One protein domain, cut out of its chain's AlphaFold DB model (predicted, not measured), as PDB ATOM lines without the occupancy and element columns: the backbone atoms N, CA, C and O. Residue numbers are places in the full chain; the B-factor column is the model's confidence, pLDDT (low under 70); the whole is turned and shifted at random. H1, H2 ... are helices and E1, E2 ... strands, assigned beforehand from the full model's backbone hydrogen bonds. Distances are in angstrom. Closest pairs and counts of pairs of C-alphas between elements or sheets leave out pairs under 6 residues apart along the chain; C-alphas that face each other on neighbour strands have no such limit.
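AT A GLANCE: This is residues 96 to 199 and 210 to 288 of the 786 residues of an uncharacterized protein of Azospira sp. I09 (UniProt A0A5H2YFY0). A strongly twisted sheet of four strands, built on the two long strands E1 and E3, lies between helices: H6 and H2 pack on one face, and H7 runs along the other. H3 and H4 lie near the E2 edge, H5 lies by the beginning of E1, and H1, before E1, is farthest from the middle. The printed part has 183 residues with seven named helices and four named strands, in the order H1 E1 H2 E2 H3 H4 E3 H5 H6 E4 H7. The sheet's order is E2 E3 E1 E4, all antiparallel, and the class is mixed. The whole is compact, with a radius of gyration of the C-alphas of 16.4 A and spans of 50 by 35 by 32 A.

IN THESE COORDINATES: H1 is residues 97 to 103, its first C-alpha at (58.443, 3.945, 7.637). E1, residues 106 to 119, is 40.9 A long and begins at (61.270, -2.335, 21.138). H2 is residues 125 to 140, 22.0 A, and E2 is residues 154 to 157. H3 is residues 165 to 176 and H4 is residues 183 to 196, 20.1 A. E3, residues 215 to 225, is 31.4 A long. H5 is residues 229 to 234, H6 residues 241 to 260, 28.7 A, and E4 residues 264 to 268. H7, residues 274 to 288, is 20.7 A long and ends at (28.648, -7.144, 40.256).

HOW THE PARTS SIT: E3 and E1 have N 111 and O 220 2.8 A apart, within hydrogen-bond range; so are N 154 and O 219 of E2 and E3, 2.8 A, and N 116 and O 267 of E1 and E4, 2.9 A. There are three layers, helices on both faces of a sheet: H2 and H6 on one, H3, H5 and H7 on the other. H6, at a height of 8.5 A, runs along the strands. H2 touches H6 at a steep tilt of 48 degrees, opposite ways, closest at C-alphas 135 and 253, 5.9 A. E1, H2 and E2 form a split strand-helix-strand unit, with E3 between its two strands and a right-handed crossover. H7 runs along E1, closest at C-alphas 112 and 274, 5.5 A. H4 only grazes the sheet; H1 is not on it. Every O i to N i+4 pair is within hydrogen-bond range in H1, H3, H4, H5, H6 and H7; in H2, 11 of 12 are.

THE WHOLE: The C-alphas farthest apart, of Glu 101 and Gly 121, are 50.6 A apart. Residues 200 to 209 are not printed; C-alphas 199 and 210 are 14.3 A apart across the cut. The link from H2 to E2 is long, 13 residues. Mean pLDDT of the printed part is 72.6; 77 residues are under 70, among them 144 to 199.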
ATOM      1  N   THR A  96      55.105   6.428  10.242       53.69
ATOM      2  CA  THR A  96      55.872   6.514   8.995       53.69
ATOM      3  C   THR A  96      56.945   5.411   8.955       53.69
ATOM      4  O   THR A  96      57.428   4.992  10.014       53.69
ATOM      5  N   PRO A  97      57.377   4.947   7.765       57.03
ATOM      6  CA  PRO A  97      58.443   3.945   7.637       57.03
ATOM      7  C   PRO A  97      59.691   4.249   8.491       57.03
ATOM      8  O   PRO A  97      60.298   3.342   9.049       57.03
ATOM      9  N   GLN A  98      60.003   5.534   8.689       56.06
ATOM     10  CA  GLN A  98      61.111   6.029   9.516       56.06
ATOM     11  C   GLN A  98      60.918   5.796  11.027       56.06
ATOM     12  O   GLN A  98      61.871   5.469  11.732       56.06
ATOM     13  N   ARG A  99      59.695   5.955  11.553       59.16
ATOM     14  CA  ARG A  99      59.379   5.625  12.956       59.16
ATOM     15  C   ARG A  99      59.318   4.098  13.151       59.16
ATOM     16  O   ARG A  99      59.763   3.611  14.185       59.16
ATOM     17  N   ARG A 100      58.878   3.339  12.135       61.09
ATOM     18  CA  ARG A 100      58.880   1.859  12.134       61.09
ATOM     19  C   ARG A 100      60.294   1.275  12.267       61.09
ATOM     20  O   ARG A 100      60.480   0.316  13.008       61.09
ATOM     21  N   GLU A 101      61.283   1.869  11.602       61.75
ATOM     22  CA  GLU A 101      62.685   1.433  11.673       61.75
ATOM     23  C   GLU A 101      63.297   1.690  13.063       61.75
ATOM     24  O   GLU A 101      63.894   0.786  13.647       61.75
ATOM     25  N   LYS A 102      63.040   2.867  13.660       57.00
ATOM     26  CA  LYS A 102      63.470   3.210  15.033       57.00
ATOM     27  C   LYS A 102      62.806   2.374  16.131       57.00
ATOM     28  O   LYS A 102      63.404   2.182  17.180       57.00
ATOM     29  N   MET A 103      61.585   1.895  15.900       58.28
ATOM     30  CA  MET A 103      60.825   1.094  16.868       58.28
ATOM     31  C   MET A 103      61.047  -0.416  16.733       58.28
ATOM     32  O   MET A 103      60.583  -1.177  17.574       58.28
ATOM     33  N   SER A 104      61.759  -0.871  15.699       62.88
ATOM     34  CA  SER A 104      61.986  -2.301  15.447       62.88
ATOM     35  C   SER A 104      62.753  -3.024  16.568       62.88
ATOM     36  O   SER A 104      62.683  -4.248  16.658       62.88
ATOM     37  N   SER A 105      63.434  -2.281  17.449       68.25
ATOM     38  CA  SER A 105      64.169  -2.799  18.608       68.25
ATOM     39  C   SER A 105      63.365  -2.845  19.917       68.25
ATOM     40  O   SER A 105      63.925  -3.233  20.942       68.25
ATOM     41  N   CYS A 106      62.093  -2.429  19.927       71.19
ATOM     42  CA  CYS A 106      61.270  -2.335  21.138       71.19
ATOM     43  C   CYS A 106      59.910  -3.022  20.949       71.19
ATOM     44  O   CYS A 106      59.271  -2.886  19.905       71.19
ATOM     45  N   ALA A 107      59.420  -3.704  21.985       78.75
ATOM     46  CA  ALA A 107      58.024  -4.124  22.041       78.75
ATOM     47  C   ALA A 107      57.182  -3.014  22.675       78.75
ATOM     48  O   ALA A 107      57.510  -2.529  23.754       78.75
ATOM     49  N   HIS A 108      56.092  -2.612  22.024       79.31
ATOM     50  CA  HIS A 108      55.172  -1.615  22.570       79.31
ATOM     51  C   HIS A 108      53.956  -2.323  23.153       79.31
ATOM     52  O   HIS A 108      53.181  -2.936  22.418       79.31
ATOM     53  N   LEU A 109      53.824  -2.262  24.473       83.75
ATOM     54  CA  LEU A 109      52.774  -2.930  25.229       83.75
ATOM     55  C   LEU A 109      51.680  -1.948  25.614       83.75
ATOM     56  O   LEU A 109      51.980  -0.851  26.082       83.75
ATOM     57  N   ILE A 110      50.428  -2.377  25.479       84.44
ATOM     58  CA  ILE A 110      49.283  -1.712  26.095       84.44
ATOM     59  C   ILE A 110      49.121  -2.280  27.505       84.44
ATOM     60  O   ILE A 110      48.850  -3.471  27.706       84.44
ATOM     61  N   VAL A 111      49.312  -1.408  28.483       86.75
ATOM     62  CA  VAL A 111      49.191  -1.683  29.909       86.75
ATOM     63  C   VAL A 111      47.890  -1.088  30.406       86.75
ATOM     64  O   VAL A 111      47.463  -0.030  29.956       86.75
ATOM     65  N   THR A 112      47.256  -1.783  31.338       88.50
ATOM     66  CA  THR A 112      45.996  -1.383  31.944       88.50
ATOM     67  C   THR A 112      46.109  -1.340  33.457       88.50
ATOM     68  O   THR A 112      46.762  -2.186  34.072       88.50
ATOM     69  N   VAL A 113      45.434  -0.374  34.065       88.56
ATOM     70  CA  VAL A 113      45.213  -0.292  35.508       88.56
ATOM     71  C   VAL A 113      43.711  -0.439  35.733       88.56
ATOM     72  O   VAL A 113      42.988   0.551  35.606       88.56
ATOM     73  N   PRO A 114      43.206  -1.660  35.985       88.69
ATOM     74  CA  PRO A 114      41.800  -1.855  36.297       88.69
ATOM     75  C   PRO A 114      41.432  -1.149  37.598       88.69
ATOM     76  O   PRO A 114      42.247  -1.064  38.518       88.69
ATOM     77  N   PHE A 115      40.206  -0.655  37.688       86.44
ATOM     78  CA  PHE A 115      39.700  -0.024  38.898       86.44
ATOM     79  C   PHE A 115      38.187  -0.152  39.011       86.44
ATOM     80  O   PHE A 115      37.488  -0.372  38.018       86.44
ATOM     81  N   THR A 116      37.681   0.008  40.233       85.69
ATOM     82  CA  THR A 116      36.245   0.059  40.500       85.69
ATOM     83  C   THR A 116      35.801   1.392  41.071       85.69
ATOM     84  O   THR A 116      36.566   2.048  41.774       85.69
ATOM     85  N   LEU A 117      34.552   1.769  40.794       81.44
ATOM     86  CA  LEU A 117      33.914   2.963  41.348       81.44
ATOM     87  C   LEU A 117      32.804   2.581  42.334       81.44
ATOM     88  O   LEU A 117      31.996   1.694  42.058       81.44
ATOM     89  N   SER A 118      32.737   3.287  43.459       80.62
ATOM     90  CA  SER A 118      31.633   3.251  44.427       80.62
ATOM     91  C   SER A 118      31.342   4.669  44.931       80.62
ATOM     92  O   SER A 118      32.230   5.511  44.895       80.62
ATOM     93  N   GLY A 119      30.110   4.987  45.330       73.75
ATOM     94  CA  GLY A 119      29.737   6.370  45.656       73.75
ATOM     95  C   GLY A 119      28.265   6.572  46.025       73.75
ATOM     96  O   GLY A 119      27.585   5.613  46.375       73.75
ATOM     97  N   SER A 120      27.756   7.801  45.976       68.25
ATOM     98  CA  SER A 120      26.317   8.084  46.106       68.25
ATOM     99  C   SER A 120      25.685   8.390  44.737       68.25
ATOM    100  O   SER A 120      26.351   8.864  43.818       68.25
ATOM    101  N   GLY A 121      24.390   8.091  44.570       65.00
ATOM    102  CA  GLY A 121      23.713   7.994  43.261       65.00
ATOM    103  C   GLY A 121      23.559   9.279  42.430       65.00
ATOM    104  O   GLY A 121      22.867   9.250  41.417       65.00
ATOM    105  N   HIS A 122      24.169  10.399  42.826       70.06
ATOM    106  CA  HIS A 122      24.103  11.678  42.105       70.06
ATOM    107  C   HIS A 122      25.253  11.888  41.099       70.06
ATOM    108  O   HIS A 122      25.221  12.847  40.328       70.06
ATOM    109  N   TRP A 123      26.256  11.007  41.074       67.00
ATOM    110  CA  TRP A 123      27.374  11.082  40.131       67.00
ATOM    111  C   TRP A 123      27.055  10.397  38.799       67.00
ATOM    112  O   TRP A 123      26.759   9.202  38.753       67.00
ATOM    113  N   ASN A 124      27.203  11.119  37.684       68.25
ATOM    114  CA  ASN A 124      27.226  10.501  36.359       68.25
ATOM    115  C   ASN A 124      28.606   9.870  36.104       68.25
ATOM    116  O   ASN A 124      29.637  10.528  36.244       68.25
ATOM    117  N   SER A 125      28.630   8.602  35.679       64.75
ATOM    118  CA  SER A 125      29.863   7.882  35.322       64.75
ATOM    119  C   SER A 125      30.744   8.633  34.317       64.75
ATOM    120  O   SER A 125      31.961   8.638  34.477       64.75
ATOM    121  N   ILE A 126      30.157   9.323  33.331       68.38
ATOM    122  CA  ILE A 126      30.915  10.124  32.360       68.38
ATOM    123  C   ILE A 126      31.655  11.260  33.067       68.38
ATOM    124  O   ILE A 126      32.822  11.507  32.777       68.38
ATOM    125  N   ASP A 127      30.994  11.944  33.999       73.62
ATOM    126  CA  ASP A 127      31.569  13.100  34.686       73.62
ATOM    127  C   ASP A 127      32.707  12.667  35.612       73.62
ATOM    128  O   ASP A 127      33.764  13.294  35.627       73.62
ATOM    129  N   VAL A 128      32.546  11.532  36.298       73.62
ATOM    130  CA  VAL A 128      33.617  10.928  37.100       73.62
ATOM    131  C   VAL A 128      34.822  10.555  36.236       73.62
ATOM    132  O   VAL A 128      35.957  10.856  36.605       73.62
ATOM    133  N   LEU A 129      34.596   9.938  35.071       74.50
ATOM    134  CA  LEU A 129      35.681   9.591  34.151       74.50
ATOM    135  C   LEU A 129      36.374  10.831  33.588       74.50
ATOM    136  O   LEU A 129      37.594  10.825  33.476       74.50
ATOM    137  N   LYS A 130      35.637  11.906  33.291       76.94
ATOM    138  CA  LYS A 130      36.217  13.187  32.861       76.94
ATOM    139  C   LYS A 130      37.081  13.816  33.952       76.94
ATOM    140  O   LYS A 130      38.171  14.301  33.658       76.94
ATOM    141  N   ILE A 131      36.630  13.785  35.207       81.50
ATOM    142  CA  ILE A 131      37.413  14.270  36.356       81.50
ATOM    143  C   ILE A 131      38.694  13.440  36.512       81.50
ATOM    144  O   ILE A 131      39.773  14.004  36.679       81.50
ATOM    145  N   LEU A 132      38.586  12.112  36.416       80.56
ATOM    146  CA  LEU A 132      39.734  11.213  36.518       80.56
ATOM    147  C   LEU A 132      40.727  11.408  35.367       80.56
ATOM    148  O   LEU A 132      41.913  11.564  35.638       80.56
ATOM    149  N   SER A 133      40.244  11.445  34.119       77.88
ATOM    150  CA  SER A 133      41.079  11.668  32.930       77.88
ATOM    151  C   SER A 133      41.792  13.005  33.034       77.88
ATOM    152  O   SER A 133      43.010  13.031  33.118       77.88
ATOM    153  N   SER A 134      41.049  14.105  33.207       79.38
ATOM    154  CA  SER A 134      41.641  15.448  33.274       79.38
ATOM    155  C   SER A 134      42.693  15.594  34.379       79.38
ATOM    156  O   SER A 134      43.715  16.244  34.170       79.38
ATOM    157  N   GLY A 135      42.488  14.968  35.543       79.69
ATOM    158  CA  GLY A 135      43.477  14.963  36.620       79.69
ATOM    159  C   GLY A 135      44.753  14.185  36.278       79.69
ATOM    160  O   GLY A 135      45.842  14.590  36.685       79.69
ATOM    161  N   ILE A 136      44.631  13.081  35.537       81.19
ATOM    162  CA  ILE A 136      45.768  12.276  35.074       81.19
ATOM    163  C   ILE A 136      46.487  12.979  33.917       81.19
ATOM    164  O   ILE A 136      47.705  13.129  33.972       81.19
ATOM    165  N   ASP A 137      45.753  13.471  32.922       73.56
ATOM    166  CA  ASP A 137      46.297  14.029  31.681       73.56
ATOM    167  C   ASP A 137      47.159  15.274  31.949       73.56
ATOM    168  O   ASP A 137      48.287  15.371  31.464       73.56
ATOM    169  N   VAL A 138      46.713  16.157  32.855       78.94
ATOM    170  CA  VAL A 138      47.483  17.341  33.297       78.94
ATOM    171  C   VAL A 138      48.849  16.968  33.890       78.94
ATOM    172  O   VAL A 138      49.820  17.718  33.761       78.94
ATOM    173  N   GLN A 139      48.942  15.827  34.573       78.94
ATOM    174  CA  GLN A 139      50.203  15.346  35.140       78.94
ATOM    175  C   GLN A 139      51.023  14.561  34.107       78.94
ATOM    176  O   GLN A 139      52.252  14.649  34.104       78.94
ATOM    177  N   MET A 140      50.359  13.836  33.206       75.31
ATOM    178  CA  MET A 140      50.979  13.037  32.148       75.31
ATOM    179  C   MET A 140      51.695  13.880  31.093       75.31
ATOM    180  O   MET A 140      52.724  13.436  30.585       75.31
ATOM    181  N   ASP A 141      51.257  15.117  30.837       72.56
ATOM    182  CA  ASP A 141      51.956  16.070  29.953       72.56
ATOM    183  C   ASP A 141      53.427  16.311  30.354       72.56
ATOM    184  O   ASP A 141      54.268  16.705  29.536       72.56
ATOM    185  N   GLN A 142      53.766  16.044  31.619       74.75
ATOM    186  CA  GLN A 142      55.118  16.173  32.164       74.75
ATOM    187  C   GLN A 142      56.003  14.951  31.855       74.75
ATOM    188  O   GLN A 142      57.230  15.032  31.967       74.75
ATOM    189  N   LEU A 143      55.411  13.823  31.444       73.25
ATOM    190  CA  LEU A 143      56.096  12.574  31.125       73.25
ATOM    191  C   LEU A 143      56.163  12.356  29.611       73.25
ATOM    192  O   LEU A 143      55.248  11.826  28.988       73.25
ATOM    193  N   ARG A 144      57.309  12.674  29.004       66.44
ATOM    194  CA  ARG A 144      57.617  12.223  27.639       66.44
ATOM    195  C   ARG A 144      58.362  10.896  27.697       66.44
ATOM    196  O   ARG A 144      59.426  10.846  28.310       66.44
ATOM    197  N   ASP A 145      57.842   9.851  27.046       65.75
ATOM    198  CA  ASP A 145      58.612   8.621  26.817       65.75
ATOM    199  C   ASP A 145      59.805   8.957  25.897       65.75
ATOM    200  O   ASP A 145      59.595   9.323  24.735       65.75
ATOM    201  N   PRO A 146      61.060   8.880  26.380       60.31
ATOM    202  CA  PRO A 146      62.231   9.207  25.570       60.31
ATOM    203  C   PRO A 146      62.486   8.188  24.446       60.31
ATOM    204  O   PRO A 146      63.225   8.496  23.511       60.31
ATOM    205  N   ASN A 147      61.883   6.996  24.528       60.19
ATOM    206  CA  ASN A 147      62.087   5.877  23.606       60.19
ATOM    207  C   ASN A 147      60.847   5.565  22.744       60.19
ATOM    208  O   ASN A 147      60.886   4.628  21.942       60.19
ATOM    209  N   GLY A 148      59.754   6.318  22.890       57.84
ATOM    210  CA  GLY A 148      58.448   5.998  22.311       57.84
ATOM    211  C   GLY A 148      57.699   7.203  21.739       57.84
ATOM    212  O   GLY A 148      58.161   8.342  21.781       57.84
ATOM    213  N   ALA A 149      56.533   6.941  21.141       51.50
ATOM    214  CA  ALA A 149      55.620   8.000  20.722       51.50
ATOM    215  C   ALA A 149      54.985   8.671  21.946       51.50
ATOM    216  O   ALA A 149      54.743   8.010  22.952       51.50
ATOM    217  N   GLN A 150      54.721   9.974  21.847       56.16
ATOM    218  CA  GLN A 150      54.062  10.787  22.876       56.16
ATOM    219  C   GLN A 150      52.597  10.362  23.039       56.16
ATOM    220  O   GLN A 150      51.716  11.074  22.591       56.16
ATOM    221  N   MET A 151      52.319   9.172  23.562       59.06
ATOM    222  CA  MET A 151      50.964   8.623  23.559       59.06
ATOM    223  C   MET A 151      50.201   9.045  24.814       59.06
ATOM    224  O   MET A 151      50.702   8.794  25.913       59.06
ATOM    225  N   PRO A 152      49.015   9.665  24.679       59.31
ATOM    226  CA  PRO A 152      48.151   9.902  25.825       59.31
ATOM    227  C   PRO A 152      47.683   8.553  26.387       59.31
ATOM    228  O   PRO A 152      47.516   7.577  25.648       59.31
ATOM    229  N   GLY A 153      47.507   8.480  27.705       64.31
ATOM    230  CA  GLY A 153      46.745   7.385  28.293       64.31
ATOM    231  C   GLY A 153      45.249   7.633  28.091       64.31
ATOM    232  O   GLY A 153      44.831   8.771  27.922       64.31
ATOM    233  N   LEU A 154      44.447   6.571  28.078       65.75
ATOM    234  CA  LEU A 154      43.003   6.637  27.875       65.75
ATOM    235  C   LEU A 154      42.280   5.941  29.026       65.75
ATOM    236  O   LEU A 154      42.527   4.764  29.310       65.75
ATOM    237  N   VAL A 155      41.336   6.631  29.667       60.59
ATOM    238  CA  VAL A 155      40.423   5.990  30.621       60.59
ATOM    239  C   VAL A 155      39.350   5.226  29.842       60.59
ATOM    240  O   VAL A 155      38.527   5.823  29.150       60.59
ATOM    241  N   VAL A 156      39.306   3.903  29.989       62.38
ATOM    242  CA  VAL A 156      38.340   3.047  29.296       62.38
ATOM    243  C   VAL A 156      37.337   2.481  30.293       62.38
ATOM    244  O   VAL A 156      37.677   1.864  31.304       62.38
ATOM    245  N   ALA A 157      36.060   2.666  29.985       58.47
ATOM    246  CA  ALA A 157      34.998   1.919  30.633       58.47
ATOM    247  C   ALA A 157      34.890   0.573  29.936       58.47
ATOM    248  O   ALA A 157      34.940   0.529  28.711       58.47
ATOM    249  N   VAL A 158      34.699  -0.511  30.682       56.44
ATOM    250  CA  VAL A 158      34.267  -1.766  30.069       56.44
ATOM    251  C   VAL A 158      32.747  -1.708  29.985       56.44
ATOM    252  O   VAL A 158      32.077  -1.884  31.007       56.44
ATOM    253  N   PRO A 159      32.157  -1.386  28.817       50.22
ATOM    254  CA  PRO A 159      30.716  -1.395  28.691       50.22
ATOM    255  C   PRO A 159      30.215  -2.816  28.920       50.22
ATOM    256  O   PRO A 159      30.506  -3.729  28.146       50.22
ATOM    257  N   ASN A 160      29.379  -2.958  29.948       46.44
ATOM    258  CA  ASN A 160      28.658  -4.182  30.300       46.44
ATOM    259  C   ASN A 160      27.713  -4.677  29.169       46.44
ATOM    260  O   ASN A 160      27.116  -5.746  29.243       46.44
ATOM    261  N   LYS A 161      27.558  -3.889  28.095       48.47
ATOM    262  CA  LYS A 161      26.682  -4.201  26.961       48.47
ATOM    263  C   LYS A 161      27.341  -4.152  25.582       48.47
ATOM    264  O   LYS A 161      26.632  -4.443  24.629       48.47
ATOM    265  N   ALA A 162      28.622  -3.782  25.439       48.47
ATOM    266  CA  ALA A 162      29.133  -3.470  24.099       48.47
ATOM    267  C   ALA A 162      30.580  -3.836  23.760       48.47
ATOM    268  O   ALA A 162      30.836  -3.798  22.571       48.47
ATOM    269  N   THR A 163      31.471  -4.225  24.696       53.56
ATOM    270  CA  THR A 163      32.922  -4.314  24.381       53.56
ATOM    271  C   THR A 163      33.214  -5.376  23.321       53.56
ATOM    272  O   THR A 163      33.477  -6.543  23.625       53.56
ATOM    273  N   SER A 164      33.154  -4.970  22.063       59.16
ATOM    274  CA  SER A 164      33.386  -5.832  20.924       59.16
ATOM    275  C   SER A 164      34.882  -5.853  20.617       59.16
ATOM    276  O   SER A 164      35.617  -4.942  21.006       59.16
ATOM    277  N   PRO A 165      35.380  -6.857  19.882       59.19
ATOM    278  CA  PRO A 165      36.743  -6.794  19.375       59.19
ATOM    279  C   PRO A 165      37.011  -5.526  18.541       59.19
ATOM    280  O   PRO A 165      38.132  -5.030  18.566       59.19
ATOM    281  N   MET A 166      35.990  -4.946  17.890       61.72
ATOM    282  CA  MET A 166      36.106  -3.653  17.197       61.72
ATOM    283  C   MET A 166      36.375  -2.491  18.155       61.72
ATOM    284  O   MET A 166      37.151  -1.601  17.827       61.72
ATOM    285  N   ASP A 167      35.805  -2.515  19.355       65.88
ATOM    286  CA  ASP A 167      36.022  -1.467  20.357       65.88
ATOM    287  C   ASP A 167      37.472  -1.495  20.852       65.88
ATOM    288  O   ASP A 167      38.102  -0.458  21.053       65.88
ATOM    289  N   LEU A 168      38.036  -2.699  20.985       65.31
ATOM    290  CA  LEU A 168      39.438  -2.905  21.344       65.31
ATOM    291  C   LEU A 168      40.396  -2.480  20.214       65.31
ATOM    292  O   LEU A 168      41.514  -2.037  20.482       65.31
ATOM    293  N   VAL A 169      39.972  -2.590  18.951       63.56
ATOM    294  CA  VAL A 169      40.715  -2.060  17.794       63.56
ATOM    295  C   VAL A 169      40.655  -0.538  17.781       63.56
ATOM    296  O   VAL A 169      41.688   0.103  17.607       63.56
ATOM    297  N   GLY A 170      39.479   0.039  18.046       66.62
ATOM    298  CA  GLY A 170      39.302   1.477  18.233       66.62
ATOM    299  C   GLY A 170      40.214   2.020  19.333       66.62
ATOM    300  O   GLY A 170      40.901   3.014  19.116       66.62
ATOM    301  N   LEU A 171      40.317   1.316  20.464       65.88
ATOM    302  CA  LEU A 171      41.264   1.630  21.538       65.88
ATOM    303  C   LEU A 171      42.719   1.636  21.043       65.88
ATOM    304  O   LEU A 171      43.451   2.592  21.298       65.88
ATOM    305  N   ASN A 172      43.137   0.593  20.321       65.19
ATOM    306  CA  ASN A 172      44.488   0.506  19.756       65.19
ATOM    307  C   ASN A 172      44.758   1.679  18.792       65.19
ATOM    308  O   ASN A 172      45.803   2.324  18.874       65.19
ATOM    309  N   PHE A 173      43.779   2.017  17.945       65.38
ATOM    310  CA  PHE A 173      43.861   3.135  17.008       65.38
ATOM    311  C   PHE A 173      43.978   4.488  17.719       65.38
ATOM    312  O   PHE A 173      44.855   5.278  17.366       65.38
ATOM    313  N   ILE A 174      43.147   4.740  18.734       66.31
ATOM    314  CA  ILE A 174      43.170   5.977  19.529       66.31
ATOM    315  C   ILE A 174      44.538   6.150  20.198       66.31
ATOM    316  O   ILE A 174      45.178   7.185  20.017       66.31
ATOM    317  N   LEU A 175      45.039   5.111  20.877       66.44
ATOM    318  CA  LEU A 175      46.348   5.146  21.540       66.44
ATOM    319  C   LEU A 175      47.506   5.339  20.546       66.44
ATOM    320  O   LEU A 175      48.520   5.940  20.885       66.44
ATOM    321  N   SER A 176      47.364   4.864  19.305       61.34
ATOM    322  CA  SER A 176      48.406   4.960  18.275       61.34
ATOM    323  C   SER A 176      48.522   6.329  17.582       61.34
ATOM    324  O   SER A 176      49.511   6.560  16.879       61.34
ATOM    325  N   ASN A 177      47.548   7.234  17.763       61.72
ATOM    326  CA  ASN A 177      47.449   8.516  17.048       61.72
ATOM    327  C   ASN A 177      47.497   9.735  17.996       61.72
ATOM    328  O   ASN A 177      46.514  10.465  18.139       61.72
ATOM    329  N   PRO A 178      48.657  10.011  18.618       52.25
ATOM    330  CA  PRO A 178      48.783  11.053  19.639       52.25
ATOM    331  C   PRO A 178      48.636  12.494  19.136       52.25
ATOM    332  O   PRO A 178      48.489  13.412  19.930       52.25
ATOM    333  N   GLU A 179      48.696  12.717  17.821       53.59
ATOM    334  CA  GLU A 179      48.637  14.060  17.222       53.59
ATOM    335  C   GLU A 179      47.199  14.616  17.141       53.59
ATOM    336  O   GLU A 179      46.992  15.760  16.736       53.59
ATOM    337  N   LYS A 180      46.190  13.832  17.548       55.25
ATOM    338  CA  LYS A 180      44.814  14.303  17.722       55.25
ATOM    339  C   LYS A 180      44.593  14.749  19.171       55.25
ATOM    340  O   LYS A 180      44.331  13.916  20.030       55.25
ATOM    341  N   ASN A 181      44.582  16.060  19.409       52.41
ATOM    342  CA  ASN A 181      44.197  16.651  20.704       52.41
ATOM    343  C   ASN A 181      42.762  16.287  21.157       52.41
ATOM    344  O   ASN A 181      42.426  16.487  22.317       52.41
ATOM    345  N   ASP A 182      41.930  15.737  20.265       55.88
ATOM    346  CA  ASP A 182      40.529  15.383  20.531       55.88
ATOM    347  C   ASP A 182      40.320  13.881  20.807       55.88
ATOM    348  O   ASP A 182      39.196  13.397  20.692       55.88
ATOM    349  N   ALA A 183      41.371  13.102  21.091       55.91
ATOM    350  CA  ALA A 183      41.277  11.647  21.279       55.91
ATOM    351  C   ALA A 183      40.270  11.242  22.377       55.91
ATOM    352  O   ALA A 183      39.407  10.395  22.132       55.91
ATOM    353  N   ASP A 184      40.309  11.911  23.532       55.12
ATOM    354  CA  ASP A 184      39.359  11.678  24.627       55.12
ATOM    355  C   ASP A 184      37.948  12.120  24.252       55.12
ATOM    356  O   ASP A 184      36.981  11.405  24.507       55.12
ATOM    357  N   GLN A 185      37.811  13.270  23.587       61.34
ATOM    358  CA  GLN A 185      36.515  13.774  23.138       61.34
ATOM    359  C   GLN A 185      35.887  12.837  22.093       61.34
ATOM    360  O   GLN A 185      34.712  12.511  22.208       61.34
ATOM    361  N   GLN A 186      36.672  12.320  21.138       61.62
ATOM    362  CA  GLN A 186      36.234  11.319  20.156       61.62
ATOM    363  C   GLN A 186      35.824  10.006  20.835       61.62
ATOM    364  O   GLN A 186      34.821   9.412  20.437       61.62
ATOM    365  N   TYR A 187      36.544   9.571  21.874       59.75
ATOM    366  CA  TYR A 187      36.163   8.406  22.674       59.75
ATOM    367  C   TYR A 187      34.859   8.646  23.452       59.75
ATOM    368  O   TYR A 187      33.956   7.811  23.397       59.75
ATOM    369  N   PHE A 188      34.707   9.789  24.126       58.72
ATOM    370  CA  PHE A 188      33.484  10.123  24.863       58.72
ATOM    371  C   PHE A 188      32.280  10.350  23.938       58.72
ATOM    372  O   PHE A 188      31.171   9.957  24.298       58.72
ATOM    373  N   ASP A 189      32.476  10.915  22.746       62.06
ATOM    374  CA  ASP A 189      31.432  11.076  21.727       62.06
ATOM    375  C   ASP A 189      31.011   9.721  21.145       62.06
ATOM    376  O   ASP A 189      29.815   9.442  21.014       62.06
ATOM    377  N   TRP A 190      31.979   8.841  20.864       57.28
ATOM    378  CA  TRP A 190      31.722   7.451  20.486       57.28
ATOM    379  C   TRP A 190      30.956   6.706  21.588       57.28
ATOM    380  O   TRP A 190      29.945   6.061  21.309       57.28
ATOM    381  N   TRP A 191      31.361   6.862  22.850       51.47
ATOM    382  CA  TRP A 191      30.707   6.248  24.008       51.47
ATOM    383  C   TRP A 191      29.286   6.784  24.224       51.47
ATOM    384  O   TRP A 191      28.355   6.015  24.466       51.47
ATOM    385  N   ALA A 192      29.079   8.093  24.063       53.19
ATOM    386  CA  ALA A 192      27.764   8.723  24.125       53.19
ATOM    387  C   ALA A 192      26.839   8.245  22.992       53.19
ATOM    388  O   ALA A 192      25.627   8.147  23.191       53.19
ATOM    389  N   LEU A 193      27.385   7.923  21.815       48.53
ATOM    390  CA  LEU A 193      26.639   7.360  20.686       48.53
ATOM    391  C   LEU A 193      26.325   5.861  20.884       48.53
ATOM    392  O   LEU A 193      25.203   5.425  20.611       48.53
ATOM    393  N   ALA A 194      27.271   5.087  21.422       40.50
ATOM    394  CA  ALA A 194      27.084   3.682  21.796       40.50
ATOM    395  C   ALA A 194      26.054   3.517  22.934       40.50
ATOM    396  O   ALA A 194      25.238   2.593  22.922       40.50
ATOM    397  N   GLY A 195      26.012   4.468  23.875       38.38
ATOM    398  CA  GLY A 195      24.983   4.542  24.917       38.38
ATOM    399  C   GLY A 195      23.571   4.781  24.366       38.38
ATOM    400  O   GLY A 195      22.609   4.209  24.874       38.38
ATOM    401  N   ARG A 196      23.429   5.553  23.275       35.22
ATOM    402  CA  ARG A 196      22.124   5.843  22.637       35.22
ATOM    403  C   ARG A 196      21.532   4.667  21.857       35.22
ATOM    404  O   ARG A 196      20.334   4.664  21.603       35.22
ATOM    405  N   THR A 197      22.339   3.680  21.466       30.84
ATOM    406  CA  THR A 197      21.899   2.551  20.622       30.84
ATOM    407  C   THR A 197      21.480   1.307  21.408       30.84
ATOM    408  O   THR A 197      20.991   0.350  20.810       30.84
ATOM    409  N   THR A 198      21.579   1.318  22.745       35.34
ATOM    410  CA  THR A 198      21.357   0.107  23.555       35.34
ATOM    411  C   THR A 198      20.492   0.353  24.793       35.34
ATOM    412  O   THR A 198      20.926   0.169  25.931       35.34
ATOM    413  N   VAL A 199      19.221   0.696  24.574       30.33
ATOM    414  CA  VAL A 199      18.188   0.698  25.624       30.33
ATOM    415  C   VAL A 199      17.025  -0.182  25.188       30.33
ATOM    416  O   VAL A 199      16.106   0.297  24.543       30.33
ATOM    417  N   TRP A 210      23.938   3.508  36.987       45.41
ATOM    418  CA  TRP A 210      25.142   3.443  37.794       45.41
ATOM    419  C   TRP A 210      25.395   2.097  38.503       45.41
ATOM    420  O   TRP A 210      26.540   1.638  38.512       45.41
ATOM    421  N   TYR A 211      24.373   1.396  39.017       48.38
ATOM    422  CA  TYR A 211      24.593   0.152  39.786       48.38
ATOM    423  C   TYR A 211      25.187  -1.005  38.965       48.38
ATOM    424  O   TYR A 211      25.866  -1.869  39.514       48.38
ATOM    425  N   SER A 212      25.006  -0.999  37.642       46.69
ATOM    426  CA  SER A 212      25.473  -2.077  36.759       46.69
ATOM    427  C   SER A 212      26.877  -1.866  36.161       46.69
ATOM    428  O   SER A 212      27.361  -2.740  35.436       46.69
ATOM    429  N   ARG A 213      27.536  -0.718  36.409       57.28
ATOM    430  CA  ARG A 213      28.748  -0.277  35.675       57.28
ATOM    431  C   ARG A 213      29.886   0.166  36.609       57.28
ATOM    432  O   ARG A 213      30.291   1.323  36.599       57.28
ATOM    433  N   GLN A 214      30.406  -0.756  37.421       64.38
ATOM    434  CA  GLN A 214      31.427  -0.450  38.439       64.38
ATOM    435  C   GLN A 214      32.867  -0.817  38.061       64.38
ATOM    436  O   GLN A 214      33.728  -0.679  38.918       64.38
ATOM    437  N   ALA A 215      33.159  -1.286  36.845       70.62
ATOM    438  CA  ALA A 215      34.484  -1.805  36.501       70.62
ATOM    439  C   ALA A 215      35.067  -1.096  35.263       70.62
ATOM    440  O   ALA A 215      34.449  -1.050  34.198       70.62
ATOM    441  N   PHE A 216      36.265  -0.543  35.416       78.06
ATOM    442  CA  PHE A 216      36.960   0.283  34.429       78.06
ATOM    443  C   PHE A 216      38.416  -0.159  34.326       78.06
ATOM    444  O   PHE A 216      38.899  -0.938  35.154       78.06
ATOM    445  N   PHE A 217      39.136   0.353  33.335       79.44
ATOM    446  CA  PHE A 217      40.590   0.348  33.363       79.44
ATOM    447  C   PHE A 217      41.160   1.598  32.698       79.44
ATOM    448  O   PHE A 217      40.631   2.094  31.711       79.44
ATOM    449  N   TYR A 218      42.270   2.101  33.224       81.50
ATOM    450  CA  TYR A 218      43.073   3.106  32.536       81.50
ATOM    451  C   TYR A 218      44.085   2.404  31.637       81.50
ATOM    452  O   TYR A 218      44.831   1.569  32.142       81.50
ATOM    453  N   ALA A 219      44.117   2.701  30.341       81.31
ATOM    454  CA  ALA A 219      45.043   2.104  29.384       81.31
ATOM    455  C   ALA A 219      46.135   3.096  28.973       81.31
ATOM    456  O   ALA A 219      45.850   4.245  28.667       81.31
ATOM    457  N   PHE A 220      47.384   2.651  28.910       81.12
ATOM    458  CA  PHE A 220      48.493   3.440  28.374       81.12
ATOM    459  C   PHE A 220      49.487   2.533  27.655       81.12
ATOM    460  O   PHE A 220      49.536   1.325  27.892       81.12
ATOM    461  N   ALA A 221      50.284   3.106  26.760       81.62
ATOM    462  CA  ALA A 221      51.304   2.367  26.034       81.62
ATOM    463  C   ALA A 221      52.688   2.572  26.666       81.62
ATOM    464  O   ALA A 221      53.025   3.672  27.092       81.62
ATOM    465  N   MET A 222      53.513   1.525  26.688       84.06
ATOM    466  CA  MET A 222      54.919   1.621  27.095       84.06
ATOM    467  C   MET A 222      55.830   0.860  26.132       84.06
ATOM    468  O   MET A 222      55.473  -0.215  25.646       84.06
ATOM    469  N   ALA A 223      57.018   1.404  25.866       82.38
ATOM    470  CA  ALA A 223      58.060   0.724  25.106       82.38
ATOM    471  C   ALA A 223      58.945  -0.123  26.033       82.38
ATOM    472  O   ALA A 223      59.473   0.387  27.020       82.38
ATOM    473  N   VAL A 224      59.152  -1.397  25.693       83.69
ATOM    474  CA  VAL A 224      60.077  -2.305  26.382       83.69
ATOM    475  C   VAL A 224      61.255  -2.616  25.448       83.69
ATOM    476  O   VAL A 224      61.090  -3.369  24.479       83.69
ATOM    477  N   PRO A 225      62.438  -2.013  25.678       82.69
ATOM    478  CA  PRO A 225      63.594  -2.187  24.802       82.69
ATOM    479  C   PRO A 225      64.093  -3.630  24.771       82.69
ATOM    480  O   PRO A 225      64.136  -4.297  25.800       82.69
ATOM    481  N   ASN A 226      64.532  -4.082  23.595       83.69
ATOM    482  CA  ASN A 226      65.138  -5.398  23.358       83.69
ATOM    483  C   ASN A 226      64.254  -6.604  23.720       83.69
ATOM    484  O   ASN A 226      64.752  -7.727  23.747       83.69
ATOM    485  N   MET A 227      62.959  -6.399  23.981       84.06
ATOM    486  CA  MET A 227      62.019  -7.479  24.254       84.06
ATOM    487  C   MET A 227      61.461  -8.033  22.933       84.06
ATOM    488  O   MET A 227      60.844  -7.285  22.169       84.06
ATOM    489  N   PRO A 228      61.635  -9.334  22.642       82.81
ATOM    490  CA  PRO A 228      60.991  -9.974  21.506       82.81
ATOM    491  C   PRO A 228      59.465  -9.883  21.600       82.81
ATOM    492  O   PRO A 228      58.882 -10.064  22.662       82.81
ATOM    493  N   ILE A 229      58.801  -9.705  20.459       77.81
ATOM    494  CA  ILE A 229      57.334  -9.613  20.339       77.81
ATOM    495  C   ILE A 229      56.603 -10.751  21.067       77.81
ATOM    496  O   ILE A 229      55.642 -10.507  21.790       77.81
ATOM    497  N   ARG A 230      57.059 -11.997  20.894       78.69
ATOM    498  CA  ARG A 230      56.424 -13.163  21.529       78.69
ATOM    499  C   ARG A 230      56.581 -13.152  23.045       78.69
ATOM    500  O   ARG A 230      55.631 -13.446  23.756       78.69
ATOM    501  N   GLU A 231      57.751 -12.754  23.534       83.94
ATOM    502  CA  GLU A 231      57.983 -12.584  24.969       83.94
ATOM    503  C   GLU A 231      57.133 -11.436  25.531       83.94
ATOM    504  O   GLU A 231      56.581 -11.545  26.620       83.94
ATOM    505  N   ALA A 232      56.929 -10.374  24.754       81.00
ATOM    506  CA  ALA A 232      56.053  -9.272  25.124       81.00
ATOM    507  C   ALA A 232      54.576  -9.699  25.216       81.00
ATOM    508  O   ALA A 232      53.860  -9.229  26.101       81.00
ATOM    509  N   ILE A 233      54.116 -10.621  24.361       79.56
ATOM    510  CA  ILE A 233      52.755 -11.174  24.425       79.56
ATOM    511  C   ILE A 233      52.611 -12.147  25.604       79.56
ATOM    512  O   ILE A 233      51.761 -11.924  26.468       79.56
ATOM    513  N   ASP A 234      53.457 -13.177  25.674       81.69
ATOM    514  CA  ASP A 234      53.256 -14.334  26.561       81.69
ATOM    515  C   ASP A 234      53.998 -14.227  27.907       81.69
ATOM    516  O   ASP A 234      53.657 -14.915  28.867       81.69
ATOM    517  N   GLY A 235      55.020 -13.375  28.002       85.25
ATOM    518  CA  GLY A 235      55.843 -13.215  29.203       85.25
ATOM    519  C   GLY A 235      55.135 -12.466  30.340       85.25
ATOM    520  O   GLY A 235      54.046 -11.924  30.157       85.25
ATOM    521  N   PRO A 236      55.733 -12.383  31.536       88.44
ATOM    522  CA  PRO A 236      55.183 -11.568  32.617       88.44
ATOM    523  C   PRO A 236      55.163 -10.077  32.241       88.44
ATOM    524  O   PRO A 236      55.975  -9.608  31.443       88.44
ATOM    525  N   LEU A 237      54.240  -9.307  32.827       88.81
ATOM    526  CA  LEU A 237      54.276  -7.848  32.713       88.81
ATOM    527  C   LEU A 237      55.507  -7.312  33.456       88.81
ATOM    528  O   LEU A 237      55.627  -7.494  34.666       88.81
ATOM    529  N   ILE A 238      56.389  -6.616  32.738       88.00
ATOM    530  CA  ILE A 238      57.549  -5.924  33.305       88.00
ATOM    531  C   ILE A 238      57.331  -4.427  33.103       88.00
ATOM    532  O   ILE A 238      57.339  -3.950  31.967       88.00
ATOM    533  N   LEU A 239      57.109  -3.690  34.193       87.62
ATOM    534  CA  LEU A 239      56.991  -2.235  34.136       87.62
ATOM    535  C   LEU A 239      58.371  -1.615  33.925       87.62
ATOM    536  O   LEU A 239      59.321  -1.926  34.641       87.62
ATOM    537  N   THR A 240      58.473  -0.728  32.942       88.00
ATOM    538  CA  THR A 240      59.657   0.115  32.763       88.00
ATOM    539  C   THR A 240      59.640   1.274  33.758       88.00
ATOM    540  O   THR A 240      58.596   1.584  34.332       88.00
ATOM    541  N   ASP A 241      60.761   1.982  33.911       87.25
ATOM    542  CA  ASP A 241      60.812   3.213  34.717       87.25
ATOM    543  C   ASP A 241      59.750   4.234  34.281       87.25
ATOM    544  O   ASP A 241      59.200   4.962  35.105       87.25
ATOM    545  N   TYR A 242      59.447   4.289  32.980       85.12
ATOM    546  CA  TYR A 242      58.352   5.099  32.454       85.12
ATOM    547  C   TYR A 242      56.995   4.569  32.924       85.12
ATOM    548  O   TYR A 242      56.224   5.325  33.508       85.12
ATOM    549  N   GLY A 243      56.722   3.272  32.737       86.19
ATOM    550  CA  GLY A 243      55.465   2.660  33.173       86.19
ATOM    551  C   GLY A 243      55.210   2.814  34.677       86.19
ATOM    552  O   GLY A 243      54.076   3.062  35.080       86.19
ATOM    553  N   GLN A 244      56.261   2.753  35.501       91.56
ATOM    554  CA  GLN A 244      56.161   3.004  36.939       91.56
ATOM    555  C   GLN A 244      55.792   4.462  37.244       91.56
ATOM    556  O   GLN A 244      54.902   4.703  38.051       91.56
ATOM    557  N   LYS A 245      56.401   5.439  36.557       88.50
ATOM    558  CA  LYS A 245      56.051   6.862  36.724       88.50
ATOM    559  C   LYS A 245      54.604   7.159  36.329       88.50
ATOM    560  O   LYS A 245      53.939   7.929  37.015       88.50
ATOM    561  N   VAL A 246      54.111   6.543  35.251       84.81
ATOM    562  CA  VAL A 246      52.698   6.654  34.845       84.81
ATOM    563  C   VAL A 246      51.783   6.085  35.929       84.81
ATOM    564  O   VAL A 246      50.799   6.719  36.304       84.81
ATOM    565  N   LEU A 247      52.127   4.922  36.489       88.50
ATOM    566  CA  LEU A 247      51.366   4.326  37.583       88.50
ATOM    567  C   LEU A 247      51.337   5.227  38.826       88.50
ATOM    568  O   LEU A 247      50.277   5.395  39.426       88.50
ATOM    569  N   ASP A 248      52.468   5.830  39.191       90.88
ATOM    570  CA  ASP A 248      52.561   6.739  40.336       90.88
ATOM    571  C   ASP A 248      51.660   7.976  40.156       90.88
ATOM    572  O   ASP A 248      51.001   8.402  41.112       90.88
ATOM    573  N   ILE A 249      51.563   8.511  38.931       89.00
ATOM    574  CA  ILE A 249      50.614   9.581  38.575       89.00
ATOM    575  C   ILE A 249      49.170   9.114  38.762       89.00
ATOM    576  O   ILE A 249      48.404   9.775  39.462       89.00
ATOM    577  N   ILE A 250      48.798   7.956  38.205       87.12
ATOM    578  CA  ILE A 250      47.435   7.413  38.333       87.12
ATOM    579  C   ILE A 250      47.072   7.232  39.813       87.12
ATOM    580  O   ILE A 250      46.006   7.672  40.249       87.12
ATOM    581  N   MET A 251      47.969   6.637  40.606       90.56
ATOM    582  CA  MET A 251      47.761   6.439  42.042       90.56
ATOM    583  C   MET A 251      47.595   7.766  42.789       90.56
ATOM    584  O   MET A 251      46.728   7.877  43.658       90.56
ATOM    585  N   THR A 252      48.386   8.782  42.440       91.88
ATOM    586  CA  THR A 252      48.326  10.112  43.063       91.88
ATOM    587  C   THR A 252      47.024  10.834  42.718       91.88
ATOM    588  O   THR A 252      46.360  11.354  43.618       91.88
ATOM    589  N   SER A 253      46.611  10.805  41.449       89.31
ATOM    590  CA  SER A 253      45.351  11.394  40.979       89.31
ATOM    591  C   SER A 253      44.134  10.710  41.602       89.31
ATOM    592  O   SER A 253      43.228  11.387  42.091       89.31
ATOM    593  N   VAL A 254      44.133   9.376  41.692       89.19
ATOM    594  CA  VAL A 254      43.071   8.624  42.381       89.19
ATOM    595  C   VAL A 254      43.031   8.947  43.873       89.19
ATOM    596  O   VAL A 254      41.956   9.197  44.421       89.19
ATOM    597  N   ALA A 255      44.185   9.004  44.540       91.75
ATOM    598  CA  ALA A 255      44.245   9.381  45.947       91.75
ATOM    599  C   ALA A 255      43.726  10.808  46.180       91.75
ATOM    600  O   ALA A 255      43.100  11.066  47.207       91.75
ATOM    601  N   GLN A 256      43.962  11.730  45.243       91.19
ATOM    602  CA  GLN A 256      43.416  13.082  45.301       91.19
ATOM    603  C   GLN A 256      41.893  13.079  45.134       91.19
ATOM    604  O   GLN A 256      41.216  13.697  45.952       91.19
ATOM    605  N   ILE A 257      41.352  12.354  44.151       88.38
ATOM    606  CA  ILE A 257      39.901  12.243  43.925       88.38
ATOM    607  C   ILE A 257      39.198  11.654  45.147       88.38
ATOM    608  O   ILE A 257      38.257  12.260  45.647       88.38
ATOM    609  N   ASN A 258      39.706  10.550  45.696       89.31
ATOM    610  CA  ASN A 258      39.132   9.921  46.891       89.31
ATOM    611  C   ASN A 258      39.169  10.831  48.134       89.31
ATOM    612  O   ASN A 258      38.426  10.604  49.085       89.31
ATOM    613  N   ARG A 259      40.052  11.842  48.166       92.19
ATOM    614  CA  ARG A 259      40.098  12.844  49.245       92.19
ATOM    615  C   ARG A 259      39.157  14.017  48.997       92.19
ATOM    616  O   ARG A 259      38.606  14.545  49.956       92.19
ATOM    617  N   THR A 260      39.041  14.478  47.752       90.88
ATOM    618  CA  THR A 260      38.274  15.685  47.410       90.88
ATOM    619  C   THR A 260      36.799  15.396  47.163       90.88
ATOM    620  O   THR A 260      35.973  16.270  47.406       90.88
ATOM    621  N   GLN A 261      36.467  14.184  46.722       89.38
ATOM    622  CA  GLN A 261      35.109  13.732  46.447       89.38
ATOM    623  C   GLN A 261      34.702  12.696  47.502       89.38
ATOM    624  O   GLN A 261      34.861  11.501  47.299       89.38
ATOM    625  N   THR A 262      34.189  13.139  48.654       85.38
ATOM    626  CA  THR A 262      33.853  12.252  49.795       85.38
ATOM    627  C   THR A 262      32.809  11.189  49.469       85.38
ATOM    628  O   THR A 262      32.767  10.132  50.095       85.38
ATOM    629  N   ASP A 263      31.985  11.480  48.471       83.19
ATOM    630  CA  ASP A 263      30.874  10.657  48.013       83.19
ATOM    631  C   ASP A 263      31.259   9.752  46.838       83.19
ATOM    632  O   ASP A 263      30.394   9.106  46.251       83.19
ATOM    633  N   LEU A 264      32.543   9.716  46.475       84.00
ATOM    634  CA  LEU A 264      33.082   8.911  45.392       84.00
ATOM    635  C   LEU A 264      34.371   8.224  45.844       84.00
ATOM    636  O   LEU A 264      35.297   8.833  46.369       84.00
ATOM    637  N   ARG A 265      34.459   6.933  45.560       87.69
ATOM    638  CA  ARG A 265      35.611   6.100  45.856       87.69
ATOM    639  C   ARG A 265      36.022   5.312  44.622       87.69
ATOM    640  O   ARG A 265      35.234   4.554  44.057       87.69
ATOM    641  N   VAL A 266      37.285   5.477  44.256       87.81
ATOM    642  CA  VAL A 266      37.987   4.766  43.193       87.81
ATOM    643  C   VAL A 266      38.968   3.786  43.836       87.81
ATOM    644  O   VAL A 266      39.903   4.202  44.521       87.81
ATOM    645  N   ASP A 267      38.771   2.490  43.617       89.19
ATOM    646  CA  ASP A 267      39.670   1.444  44.108       89.19
ATOM    647  C   ASP A 267      40.481   0.877  42.935       89.19
ATOM    648  O   ASP A 267      39.934   0.218  42.050       89.19
ATOM    649  N   LEU A 268      41.788   1.158  42.917       89.56
ATOM    650  CA  LEU A 268      42.714   0.633  41.911       89.56
ATOM    651  C   LEU A 268      43.035  -0.843  42.168       89.56
ATOM    652  O   LEU A 268      43.162  -1.287  43.310       89.56
ATOM    653  N   MET A 269      43.235  -1.587  41.088       91.25
ATOM    654  CA  MET A 269      43.660  -2.982  41.109       91.25
ATOM    655  C   MET A 269      45.092  -3.133  40.593       91.25
ATOM    656  O   MET A 269      45.717  -2.183  40.123       91.25
ATOM    657  N   ALA A 270      45.616  -4.359  40.671       91.69
ATOM    658  CA  ALA A 270      46.929  -4.682  40.132       91.69
ATOM    659  C   ALA A 270      47.018  -4.343  38.636       91.69
ATOM    660  O   ALA A 270      46.106  -4.658  37.868       91.69
ATOM    661  N   VAL A 271      48.141  -3.741  38.242       90.75
ATOM    662  CA  VAL A 271      48.457  -3.406  36.850       90.75
ATOM    663  C   VAL A 271      48.585  -4.679  36.018       90.75
ATOM    664  O   VAL A 271      49.148  -5.679  36.469       90.75
ATOM    665  N   ARG A 272      48.041  -4.653  34.803       92.31
ATOM    666  CA  ARG A 272      47.894  -5.818  33.921       92.31
ATOM    667  C   ARG A 272      48.187  -5.450  32.472       92.31
ATOM    668  O   ARG A 272      48.068  -4.292  32.086       92.31
ATOM    669  N   LYS A 273      48.509  -6.437  31.634       89.81
ATOM    670  CA  LYS A 273      48.420  -6.263  30.173       89.81
ATOM    671  C   LYS A 273      46.959  -6.072  29.764       89.81
ATOM    672  O   LYS A 273      46.070  -6.467  30.515       89.81
ATOM    673  N   LEU A 274      46.704  -5.518  28.582       84.06
ATOM    674  CA  LEU A 274      45.343  -5.282  28.087       84.06
ATOM    675  C   LEU A 274      44.432  -6.524  28.164       84.06
ATOM    676  O   LEU A 274      43.334  -6.435  28.707       84.06
ATOM    677  N   SER A 275      44.886  -7.685  27.690       82.94
ATOM    678  CA  SER A 275      44.130  -8.947  27.704       82.94
ATOM    679  C   SER A 275      43.695  -9.356  29.112       82.94
ATOM    680  O   SER A 275      42.542  -9.736  29.335       82.94
ATOM    681  N   ASP A 276      44.610  -9.246  30.073       86.31
ATOM    682  CA  ASP A 276      44.391  -9.633  31.467       86.31
ATOM    683  C   ASP A 276      43.562  -8.582  32.203       86.31
ATOM    684  O   ASP A 276      42.757  -8.924  33.069       86.31
ATOM    685  N   GLY A 277      43.736  -7.306  31.850       84.50
ATOM    686  CA  GLY A 277      42.917  -6.193  32.313       84.50
ATOM    687  C   GLY A 277      41.462  -6.380  31.915       84.50
ATOM    688  O   GLY A 277      40.603  -6.409  32.788       84.50
ATOM    689  N   ILE A 278      41.191  -6.628  30.630       79.44
ATOM    690  CA  ILE A 278      39.841  -6.922  30.121       79.44
ATOM    691  C   ILE A 278      39.243  -8.116  30.862       79.44
ATOM    692  O   ILE A 278      38.112  -8.042  31.334       79.44
ATOM    693  N   THR A 279      40.003  -9.204  30.992       83.62
ATOM    694  CA  THR A 279      39.546 -10.415  31.685       83.62
ATOM    695  C   THR A 279      39.188 -10.123  33.144       83.62
ATOM    696  O   THR A 279      38.113 -10.506  33.606       83.62
ATOM    697  N   CYS A 280      40.046  -9.384  33.853       85.94
ATOM    698  CA  CYS A 280      39.817  -8.947  35.229       85.94
ATOM    699  C   CYS A 280      38.548  -8.093  35.340       85.94
ATOM    700  O   CYS A 280      37.693  -8.357  36.182       85.94
ATOM    701  N   THR A 281      38.397  -7.089  34.477       81.56
ATOM    702  CA  THR A 281      37.264  -6.162  34.517       81.56
ATOM    703  C   THR A 281      35.943  -6.846  34.146       81.56
ATOM    704  O   THR A 281      34.925  -6.566  34.774       81.56
ATOM    705  N   GLN A 282      35.950  -7.791  33.199       82.00
ATOM    706  CA  GLN A 282      34.778  -8.611  32.863       82.00
ATOM    707  C   GLN A 282      34.381  -9.551  34.010       82.00
ATOM    708  O   GLN A 282      33.199  -9.653  34.326       82.00
ATOM    709  N   GLY A 283      35.347 -10.173  34.697       86.06
ATOM    710  CA  GLY A 283      35.069 -10.966  35.901       86.06
ATOM    711  C   GLY A 283      34.364 -10.147  36.988       86.06
ATOM    712  O   GLY A 283      33.344 -10.567  37.531       86.06
ATOM    713  N   ILE A 284      34.828  -8.917  37.229       84.19
ATOM    714  CA  ILE A 284      34.175  -7.986  38.166       84.19
ATOM    715  C   ILE A 284      32.774  -7.609  37.684       84.19
ATOM    716  O   ILE A 284      31.850  -7.552  38.492       84.19
ATOM    717  N   ALA A 285      32.594  -7.358  36.385       79.50
ATOM    718  CA  ALA A 285      31.284  -7.041  35.823       79.50
ATOM    719  C   ALA A 285      30.282  -8.185  36.047       79.50
ATOM    720  O   ALA A 285      29.154  -7.921  36.461       79.50
ATOM    721  N   ILE A 286      30.709  -9.442  35.870       84.94
ATOM    722  CA  ILE A 286      29.901 -10.633  36.175       84.94
ATOM    723  C   ILE A 286      29.554 -10.672  37.666       84.94
ATOM    724  O   ILE A 286      28.374 -10.710  38.012       84.94
ATOM    725  N   GLN A 287      30.549 -10.584  38.556       86.75
ATOM    726  CA  GLN A 287      30.329 -10.588  40.010       86.75
ATOM    727  C   GLN A 287      29.340  -9.503  40.452       86.75
ATOM    728  O   GLN A 287      28.451  -9.752  41.267       86.75
ATOM    729  N   LYS A 288      29.494  -8.288  39.918       80.69
ATOM    730  CA  LYS A 288      28.648  -7.144  40.256       80.69
ATOM    731  C   LYS A 288      27.247  -7.300  39.696       80.69
ATOM    732  O   LYS A 288      26.307  -7.073  40.438       80.69
TER     733      LYS A 288